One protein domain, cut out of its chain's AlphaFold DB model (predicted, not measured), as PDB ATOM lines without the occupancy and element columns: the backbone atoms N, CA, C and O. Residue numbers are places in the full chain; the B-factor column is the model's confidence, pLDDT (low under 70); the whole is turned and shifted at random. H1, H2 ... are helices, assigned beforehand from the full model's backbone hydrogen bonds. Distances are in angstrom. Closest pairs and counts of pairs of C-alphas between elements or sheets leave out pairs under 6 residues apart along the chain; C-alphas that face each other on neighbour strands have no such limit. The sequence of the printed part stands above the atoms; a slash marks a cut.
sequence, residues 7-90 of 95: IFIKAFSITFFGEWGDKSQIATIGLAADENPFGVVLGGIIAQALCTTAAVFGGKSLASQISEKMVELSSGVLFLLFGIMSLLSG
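Overview. This is residues 7 to 90 of the 95 residues of the protein "GDT1 family protein" of Arundo donax (UniProt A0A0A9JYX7). Look first for an open frame built on one long helix, H3: beside its first residues H2 folds back as a narrow helical hairpin, and past its last residue, Ala 63, a tight link turns a corner into the long arm H4. H1 is joined to the frame at the beginning of H2 and packs on no other helix; the body is loose, with few contacts. The printed part has 84 residues with four named helices, in the order H1, H2, H3, H4, and no named strand; its class is all helix. It is only just loose, close to extended, with a radius of gyration of the C-alphas of 17.3 A, and its outline is flat, with spans of 45 by 40 by 21 A.

Arrangement. Begin with H3, residues 37 to 63, the longest helix, and go back along the chain to H2, residues 23 to 34. These two touch and form a helical hairpin; their closest C-alphas, those of Ala 32 and Val 40, are 5.8 A apart. They run opposite ways at a shallow tilt of 24 degrees. H2 touches H3 with residues 28 to 32 alone, and H3 touches H2 with residues 37 to 44 alone. At the other end of H3 look for H4, residues 68 to 88: H3 and H4 meet only through their link. H1, residues 7 to 19, is apart from H3 and from H4, and only just apart from H2, with 8.4 A between their closest C-alphas. H2 and H4 are apart as well. In H1, H2, H3 and H4 every O i to N i+4 pair is within hydrogen-bond range.

Along the chain. Find C-alpha 37 at (-23.932, 25.062, -17.430); from there H3 runs 37.8 A, from first to last C-alpha, to C-alpha 63 at (-42.249, 1.232, 5.411). H4 begins at Glu 68 and covers 30.3 A, ending at C-alpha 88 at (-9.176, 2.068, 14.223). H1 runs from C-alpha 7 at (-44.976, 19.225, 5.682) to Glu 19, 18.0 A away from C-alpha to C-alpha. H2 goes from Lys 23 to Asp 34, 17.0 A between its end C-alphas.

Size, cuts and confidence. The two C-alphas farthest apart, those of Asn 36 and Lys 69, are 46.3 A apart. The links H1 to H2, H2 to H3 and H3 to H4 are tight, and the printed part has no cut. Among the residues that stand free are 7 to 14 of H1, 53 to 62 of H3 and 72 to 90, of which 72 to 88 belong to H4. The mean pLDDT of the printed part is 90.1, and one printed residue, Gly 90, is under 70.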
ATOM      1  N   ILE A   7     -45.610  20.389   6.313       88.06
ATOM      2  CA  ILE A   7     -44.976  19.225   5.682       88.06
ATOM      3  C   ILE A   7     -43.959  19.664   4.627       88.06
ATOM      4  O   ILE A   7     -42.847  19.144   4.618       88.06
ATOM      5  N   PHE A   8     -44.309  20.635   3.776       88.69
ATOM      6  CA  PHE A   8     -43.395  21.151   2.757       88.69
ATOM      7  C   PHE A   8     -42.144  21.760   3.393       88.69
ATOM      8  O   PHE A   8     -41.035  21.417   3.001       88.69
ATOM      9  N   ILE A   9     -42.314  22.596   4.424       91.06
ATOM     10  CA  ILE A   9     -41.182  23.227   5.119       91.06
ATOM     11  C   ILE A   9     -40.294  22.175   5.791       91.06
ATOM     12  O   ILE A   9     -39.072  22.269   5.688       91.06
ATOM     13  N   LYS A  10     -40.879  21.158   6.444       90.06
ATOM     14  CA  LYS A  10     -40.105  20.054   7.035       90.06
ATOM     15  C   LYS A  10     -39.308  19.295   5.980       90.06
ATOM     16  O   LYS A  10     -38.102  19.168   6.141       90.06
ATOM     17  N   ALA A  11     -39.969  18.821   4.923       89.69
ATOM     18  CA  ALA A  11     -39.333  18.047   3.861       89.69
ATOM     19  C   ALA A  11     -38.235  18.856   3.156       89.69
ATOM     20  O   ALA A  11     -37.124  18.367   2.986       89.69
ATOM     21  N   PHE A  12     -38.511  20.121   2.831       89.56
ATOM     22  CA  PHE A  12     -37.515  21.019   2.259       89.56
ATOM     23  C   PHE A  12     -36.322  21.196   3.195       89.56
ATOM     24  O   PHE A  12     -35.195  21.018   2.759       89.56
ATOM     25  N   SER A  13     -36.550  21.496   4.477       92.88
ATOM     26  CA  SER A  13     -35.457  21.771   5.418       92.88
ATOM     27  C   SER A  13     -34.555  20.553   5.615       92.88
ATOM     28  O   SER A  13     -33.340  20.690   5.526       92.88
ATOM     29  N   ILE A  14     -35.121  19.360   5.842       91.50
ATOM     30  CA  ILE A  14     -34.309  18.149   6.062       91.50
ATOM     31  C   ILE A  14     -33.498  17.774   4.819       91.50
ATOM     32  O   ILE A  14     -32.331  17.427   4.948       91.50
ATOM     33  N   THR A  15     -34.083  17.885   3.622       88.56
ATOM     34  CA  THR A  15     -33.381  17.563   2.375       88.56
ATOM     35  C   THR A  15     -32.355  18.635   2.041       88.56
ATOM     36  O   THR A  15     -31.228  18.312   1.704       88.56
ATOM     37  N   PHE A  16     -32.708  19.912   2.177       88.38
ATOM     38  CA  PHE A  16     -31.810  21.021   1.883       88.38
ATOM     39  C   PHE A  16     -30.563  20.975   2.759       88.38
ATOM     40  O   PHE A  16     -29.465  20.972   2.223       88.38
ATOM     41  N   PHE A  17     -30.719  20.889   4.084       90.44
ATOM     42  CA  PHE A  17     -29.571  20.803   4.987       90.44
ATOM     43  C   PHE A  17     -28.825  19.472   4.872       90.44
ATOM     44  O   PHE A  17     -27.615  19.460   5.057       90.44
ATOM     45  N   GLY A  18     -29.524  18.372   4.571       88.00
ATOM     46  CA  GLY A  18     -28.899  17.061   4.389       88.00
ATOM     47  C   GLY A  18     -28.018  16.982   3.143       88.00
ATOM     48  O   GLY A  18     -26.974  16.344   3.179       88.00
ATOM     49  N   GLU A  19     -28.415  17.659   2.067       86.12
ATOM     50  CA  GLU A  19     -27.704  17.653   0.782       86.12
ATOM     51  C   GLU A  19     -26.756  18.853   0.621       86.12
ATOM     52  O   GLU A  19     -25.991  18.919  -0.341       86.12
ATOM     53  N   TRP A  20     -26.813  19.848   1.514       85.44
ATOM     54  CA  TRP A  20     -26.032  21.077   1.382       85.44
ATOM     55  C   TRP A  20     -24.530  20.795   1.441       85.44
ATOM     56  O   TRP A  20     -24.002  20.391   2.475       85.44
ATOM     57  N   GLY A  21     -23.824  21.083   0.345       78.88
ATOM     58  CA  GLY A  21     -22.380  20.884   0.264       78.88
ATOM     59  C   GLY A  21     -21.958  19.428   0.074       78.88
ATOM     60  O   GLY A  21     -20.796  19.109   0.324       78.88
ATOM     61  N   ASP A  22     -22.860  18.552  -0.375       87.56
ATOM     62  CA  ASP A  22     -22.488  17.186  -0.729       87.56
ATOM     63  C   ASP A  22     -21.488  17.147  -1.904       87.56
ATOM     64  O   ASP A  22     -21.419  18.040  -2.761       87.56
ATOM     65  N   LYS A  23     -20.711  16.063  -1.970       84.38
ATOM     66  CA  LYS A  23     -19.733  15.789  -3.026       84.38
ATOM     67  C   LYS A  23     -20.355  15.860  -4.424       84.38
ATOM     68  O   LYS A  23     -19.684  16.298  -5.362       84.38
ATOM     69  N   SER A  24     -21.625  15.478  -4.570       87.12
ATOM     70  CA  SER A  24     -22.367  15.608  -5.830       87.12
ATOM     71  C   SER A  24     -22.489  17.063  -6.309       87.12
ATOM     72  O   SER A  24     -22.394  17.319  -7.513       87.12
ATOM     73  N   GLN A  25     -22.612  18.037  -5.401       89.12
ATOM     74  CA  GLN A  25     -22.695  19.461  -5.746       89.12
ATOM     75  C   GLN A  25     -21.357  19.991  -6.265       89.12
ATOM     76  O   GLN A  25     -21.322  20.659  -7.297       89.12
ATOM     77  N   ILE A  26     -20.246  19.628  -5.616       89.12
ATOM     78  CA  ILE A  26     -18.898  19.989  -6.085       89.12
ATOM     79  C   ILE A  26     -18.607  19.354  -7.450       89.12
ATOM     80  O   ILE A  26     -18.086  20.025  -8.341       89.12
ATOM     81  N   ALA A  27     -19.002  18.094  -7.653       90.06
ATOM     82  CA  ALA A  27     -18.871  17.426  -8.947       90.06
ATOM     83  C   ALA A  27     -19.703  18.117 -10.042       90.06
ATOM     84  O   ALA A  27     -19.233  18.277 -11.165       90.06
ATOM     85  N   THR A  28     -20.910  18.579  -9.706       90.56
ATOM     86  CA  THR A  28     -21.791  19.307 -10.631       90.56
ATOM     87  C   THR A  28     -21.209  20.673 -11.000       90.56
ATOM     88  O   THR A  28     -21.275  21.059 -12.164       90.56
ATOM     89  N   ILE A  29     -20.595  21.388 -10.051       89.38
ATOM     90  CA  ILE A  29     -19.880  22.648 -10.322       89.38
ATOM     91  C   ILE A  29     -18.682  22.397 -11.245       89.38
ATOM     92  O   ILE A  29     -18.492  23.146 -12.200       89.38
ATOM     93  N   GLY A  30     -17.907  21.335 -10.999       92.12
ATOM     94  CA  GLY A  30     -16.798  20.943 -11.872       92.12
ATOM     95  C   GLY A  30     -17.264  20.613 -13.291       92.12
ATOM     96  O   GLY A  30     -16.690  21.107 -14.254       92.12
ATOM     97  N   LEU A  31     -18.354  19.854 -13.421       91.38
ATOM     98  CA  LEU A  31     -18.934  19.520 -14.721       91.38
ATOM     99  C   LEU A  31     -19.502  20.756 -15.431       91.38
ATOM    100  O   LEU A  31     -19.318  20.907 -16.630       91.38
ATOM    101  N   ALA A  32     -20.151  21.671 -14.707       92.12
ATOM    102  CA  ALA A  32     -20.669  22.922 -15.267       92.12
ATOM    103  C   ALA A  32     -19.568  23.913 -15.686       92.12
ATOM    104  O   ALA A  32     -19.857  24.850 -16.427       92.12
ATOM    105  N   ALA A  33     -18.339  23.742 -15.189       91.06
ATOM    106  CA  ALA A  33     -17.181  24.523 -15.615       91.06
ATOM    107  C   ALA A  33     -16.573  24.008 -16.934       91.06
ATOM    108  O   ALA A  33     -15.988  24.801 -17.668       91.06
ATOM    109  N   ASP A  34     -16.716  22.711 -17.223       91.31
ATOM    110  CA  ASP A  34     -16.199  22.054 -18.434       91.31
ATOM    111  C   ASP A  34     -17.242  22.021 -19.571       91.31
ATOM    112  O   ASP A  34     -16.921  22.225 -20.739       91.31
ATOM    113  N   GLU A  35     -18.518  21.842 -19.217       91.19
ATOM    114  CA  GLU A  35     -19.647  21.661 -20.134       91.19
ATOM    115  C   GLU A  35     -20.659  22.816 -20.075       91.19
ATOM    116  O   GLU A  35     -20.542  23.765 -19.299       91.19
ATOM    117  N   ASN A  36     -21.714  22.751 -20.898       90.75
ATOM    118  CA  ASN A  36     -22.755  23.777 -20.887       90.75
ATOM    119  C   ASN A  36     -23.487  23.843 -19.523       90.75
ATOM    120  O   ASN A  36     -24.210  22.904 -19.168       90.75
ATOM    121  N   PRO A  37     -23.419  24.975 -18.795       90.44
ATOM    122  CA  PRO A  37     -23.932  25.062 -17.430       90.44
ATOM    123  C   PRO A  37     -25.455  24.901 -17.354       90.44
ATOM    124  O   PRO A  37     -25.967  24.328 -16.395       90.44
ATOM    125  N   PHE A  38     -26.201  25.341 -18.374       91.44
ATOM    126  CA  PHE A  38     -27.656  25.155 -18.407       91.44
ATOM    127  C   PHE A  38     -28.036  23.682 -18.571       91.44
ATOM    128  O   PHE A  38     -28.969  23.217 -17.916       91.44
ATOM    129  N   GLY A  39     -27.302  22.944 -19.409       92.12
ATOM    130  CA  GLY A  39     -27.493  21.504 -19.585       92.12
ATOM    131  C   GLY A  39     -27.219  20.725 -18.300       92.12
ATOM    132  O   GLY A  39     -28.026  19.885 -17.904       92.12
ATOM    133  N   VAL A  40     -26.130  21.063 -17.605       93.94
ATOM    134  CA  VAL A  40     -25.742  20.425 -16.338       93.94
ATOM    135  C   VAL A  40     -26.759  20.707 -15.231       93.94
ATOM    136  O   VAL A  40     -27.186  19.779 -14.542       93.94
ATOM    137  N   VAL A  41     -27.221  21.955 -15.096       91.12
ATOM    138  CA  VAL A  41     -28.243  22.323 -14.101       91.12
ATOM    139  C   VAL A  41     -29.565  21.602 -14.370       91.12
ATOM    140  O   VAL A  41     -30.139  21.016 -13.452       91.12
ATOM    141  N   LEU A  42     -30.047  21.594 -15.618       94.50
ATOM    142  CA  LEU A  42     -31.284  20.888 -15.968       94.50
ATOM    143  C   LEU A  42     -31.160  19.378 -15.743       94.50
ATOM    144  O   LEU A  42     -32.070  18.771 -15.175       94.50
ATOM    145  N   GLY A  43     -30.033  18.786 -16.139       93.25
ATOM    146  CA  GLY A  43     -29.740  17.376 -15.898       93.25
ATOM    147  C   GLY A  43     -29.739  17.036 -14.408       93.25
ATOM    148  O   GLY A  43     -30.399  16.080 -14.006       93.25
ATOM    149  N   GLY A  44     -29.081  17.855 -13.583       91.56
ATOM    150  CA  GLY A  44     -29.047  17.698 -12.128       91.56
ATOM    151  C   GLY A  44     -30.432  17.786 -11.484       91.56
ATOM    152  O   GLY A  44     -30.786  16.935 -10.670       91.56
ATOM    153  N   ILE A  45     -31.261  18.751 -11.901       91.94
ATOM    154  CA  ILE A  45     -32.645  18.885 -11.412       91.94
ATOM    155  C   ILE A  45     -33.463  17.632 -11.747       91.94
ATOM    156  O   ILE A  45     -34.149  17.094 -10.877       91.94
ATOM    157  N   ILE A  46     -33.392  17.155 -12.993       95.06
ATOM    158  CA  ILE A  46     -34.136  15.967 -13.435       95.06
ATOM    159  C   ILE A  46     -33.648  14.724 -12.688       95.06
ATOM    160  O   ILE A  46     -34.467  13.952 -12.187       95.06
ATOM    161  N   ALA A  47     -32.332  14.546 -12.570       92.00
ATOM    162  CA  ALA A  47     -31.738  13.427 -11.851       92.00
ATOM    163  C   ALA A  47     -32.184  13.407 -10.381       92.00
ATOM    164  O   ALA A  47     -32.652  12.372  -9.899       92.00
ATOM    165  N   GLN A  48     -32.137  14.553  -9.696       91.12
ATOM    166  CA  GLN A  48     -32.544  14.652  -8.295       91.12
ATOM    167  C   GLN A  48     -34.047  14.419  -8.114       91.12
ATOM    168  O   GLN A  48     -34.463  13.731  -7.177       91.12
ATOM    169  N   ALA A  49     -34.873  14.936  -9.027       92.50
ATOM    170  CA  ALA A  49     -36.313  14.701  -9.013       92.50
ATOM    171  C   ALA A  49     -36.642  13.210  -9.185       92.50
ATOM    172  O   ALA A  49     -37.471  12.671  -8.446       92.50
ATOM    173  N   LEU A  50     -35.968  12.524 -10.114       95.50
ATOM    174  CA  LEU A  50     -36.138  11.087 -10.335       95.50
ATOM    175  C   LEU A  50     -35.664  10.268  -9.132       95.50
ATOM    176  O   LEU A  50     -36.398   9.389  -8.676       95.50
ATOM    177  N   CYS A  51     -34.489  10.586  -8.583       92.00
ATOM    178  CA  CYS A  51     -33.944   9.915  -7.405       92.00
ATOM    179  C   CYS A  51     -34.886  10.053  -6.201       92.00
ATOM    180  O   CYS A  51     -35.286   9.053  -5.606       92.00
ATOM    181  N   THR A  52     -35.339  11.276  -5.913       91.12
ATOM    182  CA  THR A  52     -36.270  11.551  -4.807       91.12
ATOM    183  C   THR A  52     -37.598  10.831  -5.011       91.12
ATOM    184  O   THR A  52     -38.136  10.233  -4.081       91.12
ATOM    185  N   THR A  53     -38.125  10.835  -6.237       93.31
ATOM    186  CA  THR A  53     -39.366  10.126  -6.566       93.31
ATOM    187  C   THR A  53     -39.212   8.631  -6.292       93.31
ATOM    188  O   THR A  53     -40.014   8.055  -5.555       93.31
ATOM    189  N   ALA A  54     -38.148   8.011  -6.806       95.00
ATOM    190  CA  ALA A  54     -37.853   6.604  -6.561       95.00
ATOM    191  C   ALA A  54     -37.693   6.298  -5.061       95.00
ATOM    192  O   ALA A  54     -38.266   5.320  -4.578       95.00
ATOM    193  N   ALA A  55     -37.001   7.160  -4.312       91.12
ATOM    194  CA  ALA A  55     -36.817   7.023  -2.870       91.12
ATOM    195  C   ALA A  55     -38.144   7.101  -2.097       91.12
ATOM    196  O   ALA A  55     -38.377   6.291  -1.203       91.12
ATOM    197  N   VAL A  56     -39.050   8.014  -2.459       91.00
ATOM    198  CA  VAL A  56     -40.363   8.147  -1.802       91.00
ATOM    199  C   VAL A  56     -41.257   6.944  -2.101       91.00
ATOM    200  O   VAL A  56     -41.884   6.401  -1.189       91.00
ATOM    201  N   PHE A  57     -41.314   6.488  -3.356       93.06
ATOM    202  CA  PHE A  57     -42.099   5.303  -3.722       93.06
ATOM    203  C   PHE A  57     -41.538   4.027  -3.086       93.06
ATOM    204  O   PHE A  57     -42.299   3.247  -2.506       93.06
ATOM    205  N   GLY A  58     -40.218   3.840  -3.148       91.12
ATOM    206  CA  GLY A  58     -39.524   2.722  -2.517       91.12
ATOM    207  C   GLY A  58     -39.698   2.741  -1.002       91.12
ATOM    208  O   GLY A  58     -40.143   1.752  -0.425       91.12
ATOM    209  N   GLY A  59     -39.456   3.888  -0.368       87.88
ATOM    210  CA  GLY A  59     -39.622   4.097   1.067       87.88
ATOM    211  C   GLY A  59     -41.045   3.815   1.539       87.88
ATOM    212  O   GLY A  59     -41.222   3.139   2.545       87.88
ATOM    213  N   LYS A  60     -42.070   4.222   0.778       87.44
ATOM    214  CA  LYS A  60     -43.470   3.895   1.099       87.44
ATOM    215  C   LYS A  60     -43.743   2.386   1.064       87.44
ATOM    216  O   LYS A  60     -44.503   1.891   1.890       87.44
ATOM    217  N   SER A  61     -43.141   1.668   0.117       86.62
ATOM    218  CA  SER A  61     -43.262   0.206   0.002       86.62
ATOM    219  C   SER A  61     -42.479  -0.533   1.095       86.62
ATOM    220  O   SER A  61     -42.942  -1.527   1.641       86.62
ATOM    221  N   LEU A  62     -41.297  -0.031   1.457       84.44
ATOM    222  CA  LEU A  62     -40.464  -0.587   2.526       84.44
ATOM    223  C   LEU A  62     -41.070  -0.332   3.911       84.44
ATOM    224  O   LEU A  62     -41.086  -1.235   4.744       84.44
ATOM    225  N   ALA A  63     -41.624   0.858   4.144       83.50
ATOM    226  CA  ALA A  63     -42.249   1.232   5.411       83.50
ATOM    227  C   ALA A  63     -43.499   0.401   5.740       83.50
ATOM    228  O   ALA A  63     -43.863   0.294   6.906       83.50
ATOM    229  N   SER A  64     -44.156  -0.208   4.745       81.44
ATOM    230  CA  SER A  64     -45.273  -1.125   5.007       81.44
ATOM    231  C   SER A  64     -44.821  -2.523   5.442       81.44
ATOM    232  O   SER A  64     -45.623  -3.262   6.007       81.44
ATOM    233  N   GLN A  65     -43.556  -2.882   5.199       82.50
ATOM    234  CA  GLN A  65     -43.006  -4.216   5.463       82.50
ATOM    235  C   GLN A  65     -42.017  -4.242   6.638       82.50
ATOM    236  O   GLN A  65     -41.831  -5.282   7.270       82.50
ATOM    237  N   ILE A  66     -41.360  -3.119   6.935       82.44
ATOM    238  CA  ILE A  66     -40.278  -3.035   7.921       82.44
ATOM    239  C   ILE A  66     -40.746  -2.249   9.148       82.44
ATOM    240  O   ILE A  66     -41.247  -1.135   9.039       82.44
ATOM    241  N   SER A  67     -40.540  -2.822  10.336       84.94
ATOM    242  CA  SER A  67     -40.810  -2.145  11.609       84.94
ATOM    243  C   SER A  67     -39.777  -1.049  11.886       84.94
ATOM    244  O   SER A  67     -38.574  -1.293  11.782       84.94
ATOM    245  N   GLU A  68     -40.239   0.122  12.334       85.50
ATOM    246  CA  GLU A  68     -39.400   1.272  12.714       85.50
ATOM    247  C   GLU A  68     -38.277   0.888  13.693       85.50
ATOM    248  O   GLU A  68     -37.139   1.325  13.539       85.50
ATOM    249  N   LYS A  69     -38.551  -0.034  14.629       87.44
ATOM    250  CA  LYS A  69     -37.553  -0.531  15.591       87.44
ATOM    251  C   LYS A  69     -36.359  -1.221  14.932       87.44
ATOM    252  O   LYS A  69     -35.244  -1.113  15.433       87.44
ATOM    253  N   MET A  70     -36.571  -1.945  13.829       88.75
ATOM    254  CA  MET A  70     -35.463  -2.594  13.118       88.75
ATOM    255  C   MET A  70     -34.587  -1.570  12.393       88.75
ATOM    256  O   MET A  70     -33.368  -1.733  12.343       88.75
ATOM    257  N   VAL A  71     -35.183  -0.497  11.870       89.62
ATOM    258  CA  VAL A  71     -34.449   0.598  11.213       89.62
ATOM    259  C   VAL A  71     -33.610   1.380  12.227       89.62
ATOM    260  O   VAL A  71     -32.437   1.658  11.981       89.62
ATOM    261  N   GLU A  72     -34.166   1.675  13.400       92.06
ATOM    262  CA  GLU A  72     -33.441   2.367  14.470       92.06
ATOM    263  C   GLU A  72     -32.274   1.522  15.004       92.06
ATOM    264  O   GLU A  72     -31.144   2.003  15.091       92.06
ATOM    265  N   LEU A  73     -32.505   0.228  15.267       94.50
ATOM    266  CA  LEU A  73     -31.441  -0.659  15.741       94.50
ATOM    267  C   LEU A  73     -30.336  -0.833  14.688       94.50
ATOM    268  O   LEU A  73     -29.155  -0.754  15.017       94.50
ATOM    269  N   SER A  74     -30.705  -1.055  13.423       93.69
ATOM    270  CA  SER A  74     -29.726  -1.251  12.345       93.69
ATOM    271  C   SER A  74     -28.893   0.000  12.075       93.69
ATOM    272  O   SER A  74     -27.672  -0.108  11.974       93.69
ATOM    273  N   SER A  75     -29.512   1.183  12.019       92.44
ATOM    274  CA  SER A  75     -28.783   2.447  11.850       92.44
ATOM    275  C   SER A  75     -27.837   2.730  13.020       92.44
ATOM    276  O   SER A  75     -26.688   3.095  12.782       92.44
ATOM    277  N   GLY A  76     -28.258   2.475  14.265       95.38
ATOM    278  CA  GLY A  76     -27.395   2.610  15.442       95.38
ATOM    279  C   GLY A  76     -26.203   1.647  15.430       95.38
ATOM    280  O   GLY A  76     -25.072   2.056  15.697       95.38
ATOM    281  N   VAL A  77     -26.425   0.380  15.062       96.75
ATOM    282  CA  VAL A  77     -25.345  -0.614  14.927       96.75
ATOM    283  C   VAL A  77     -24.366  -0.210  13.826       96.75
ATOM    284  O   VAL A  77     -23.160  -0.213  14.065       96.75
ATOM    285  N   LEU A  78     -24.857   0.183  12.647       95.62
ATOM    286  CA  LEU A  78     -24.007   0.653  11.549       95.62
ATOM    287  C   LEU A  78     -23.215   1.903  11.940       95.62
ATOM    288  O   LEU A  78     -22.029   1.987  11.636       95.62
ATOM    289  N   PHE A  79     -23.834   2.842  12.655       95.06
ATOM    290  CA  PHE A  79     -23.164   4.046  13.140       95.06
ATOM    291  C   PHE A  79     -22.017   3.716  14.103       95.06
ATOM    292  O   PHE A  79     -20.915   4.238  13.946       95.06
ATOM    293  N   LEU A  80     -22.236   2.804  15.057       95.56
ATOM    294  CA  LEU A  80     -21.178   2.342  15.960       95.56
ATOM    295  C   LEU A  80     -20.074   1.596  15.210       95.56
ATOM    296  O   LEU A  80     -18.898   1.821  15.487       95.56
ATOM    297  N   LEU A  81     -20.432   0.741  14.250       96.06
ATOM    298  CA  LEU A  81     -19.463   0.016  13.427       96.06
ATOM    299  C   LEU A  81     -18.578   0.979  12.631       96.06
ATOM    300  O   LEU A  81     -17.357   0.883  12.728       96.06
ATOM    301  N   PHE A  82     -19.167   1.933  11.904       93.50
ATOM    302  CA  PHE A  82     -18.402   2.938  11.160       93.50
ATOM    303  C   PHE A  82     -17.599   3.857  12.082       93.50
ATOM    304  O   PHE A  82     -16.464   4.189  11.755       93.50
ATOM    305  N   GLY A  83     -18.134   4.217  13.251       94.44
ATOM    306  CA  GLY A  83     -17.402   4.989  14.254       94.44
ATOM    307  C   GLY A  83     -16.167   4.249  14.775       94.44
ATOM    308  O   GLY A  83     -15.083   4.823  14.827       94.44
ATOM    309  N   ILE A  84     -16.297   2.960  15.103       95.19
ATOM    310  CA  ILE A  84     -15.171   2.124  15.547       95.19
ATOM    311  C   ILE A  84     -14.165   1.926  14.414       95.19
ATOM    312  O   ILE A  84     -12.967   2.068  14.644       95.19
ATOM    313  N   MET A  85     -14.626   1.633  13.195       92.81
ATOM    314  CA  MET A  85     -13.747   1.529  12.027       92.81
ATOM    315  C   MET A  85     -12.974   2.829  11.810       92.81
ATOM    316  O   MET A  85     -11.761   2.784  11.678       92.81
ATOM    317  N   SER A  86     -13.637   3.986  11.872       91.12
ATOM    318  CA  SER A  86     -12.978   5.288  11.742       91.12
ATOM    319  C   SER A  86     -11.966   5.560  12.860       91.12
ATOM    320  O   SER A  86     -10.958   6.211  12.604       91.12
ATOM    321  N   LEU A  87     -12.206   5.075  14.084       91.50
ATOM    322  CA  LEU A  87     -11.243   5.180  15.184       91.50
ATOM    323  C   LEU A  87     -10.027   4.264  14.983       91.50
ATOM    324  O   LEU A  87      -8.914   4.646  15.336       91.50
ATOM    325  N   LEU A  88     -10.233   3.062  14.436       91.94
ATOM    326  CA  LEU A  88      -9.176   2.068  14.223       91.94
ATOM    327  C   LEU A  88      -8.356   2.320  12.955       91.94
ATOM    328  O   LEU A  88      -7.162   2.030  12.957       91.94
ATOM    329  N   SER A  89      -8.966   2.863  11.899       81.75
ATOM    330  CA  SER A  89      -8.276   3.202  10.649       81.75
ATOM    331  C   SER A  89      -7.232   4.308  10.824       81.75
ATOM    332  O   SER A  89      -6.390   4.478   9.949       81.75
ATOM    333  N   GLY A  90      -7.231   5.029  11.957       67.38
ATOM    334  CA  GLY A  90      -6.362   6.188  12.154       67.38
ATOM    335  C   GLY A  90      -6.626   7.277  11.101       67.38
ATOM    336  O   GLY A  90      -7.419   7.089  10.179       67.38
TER     337      GLY A  90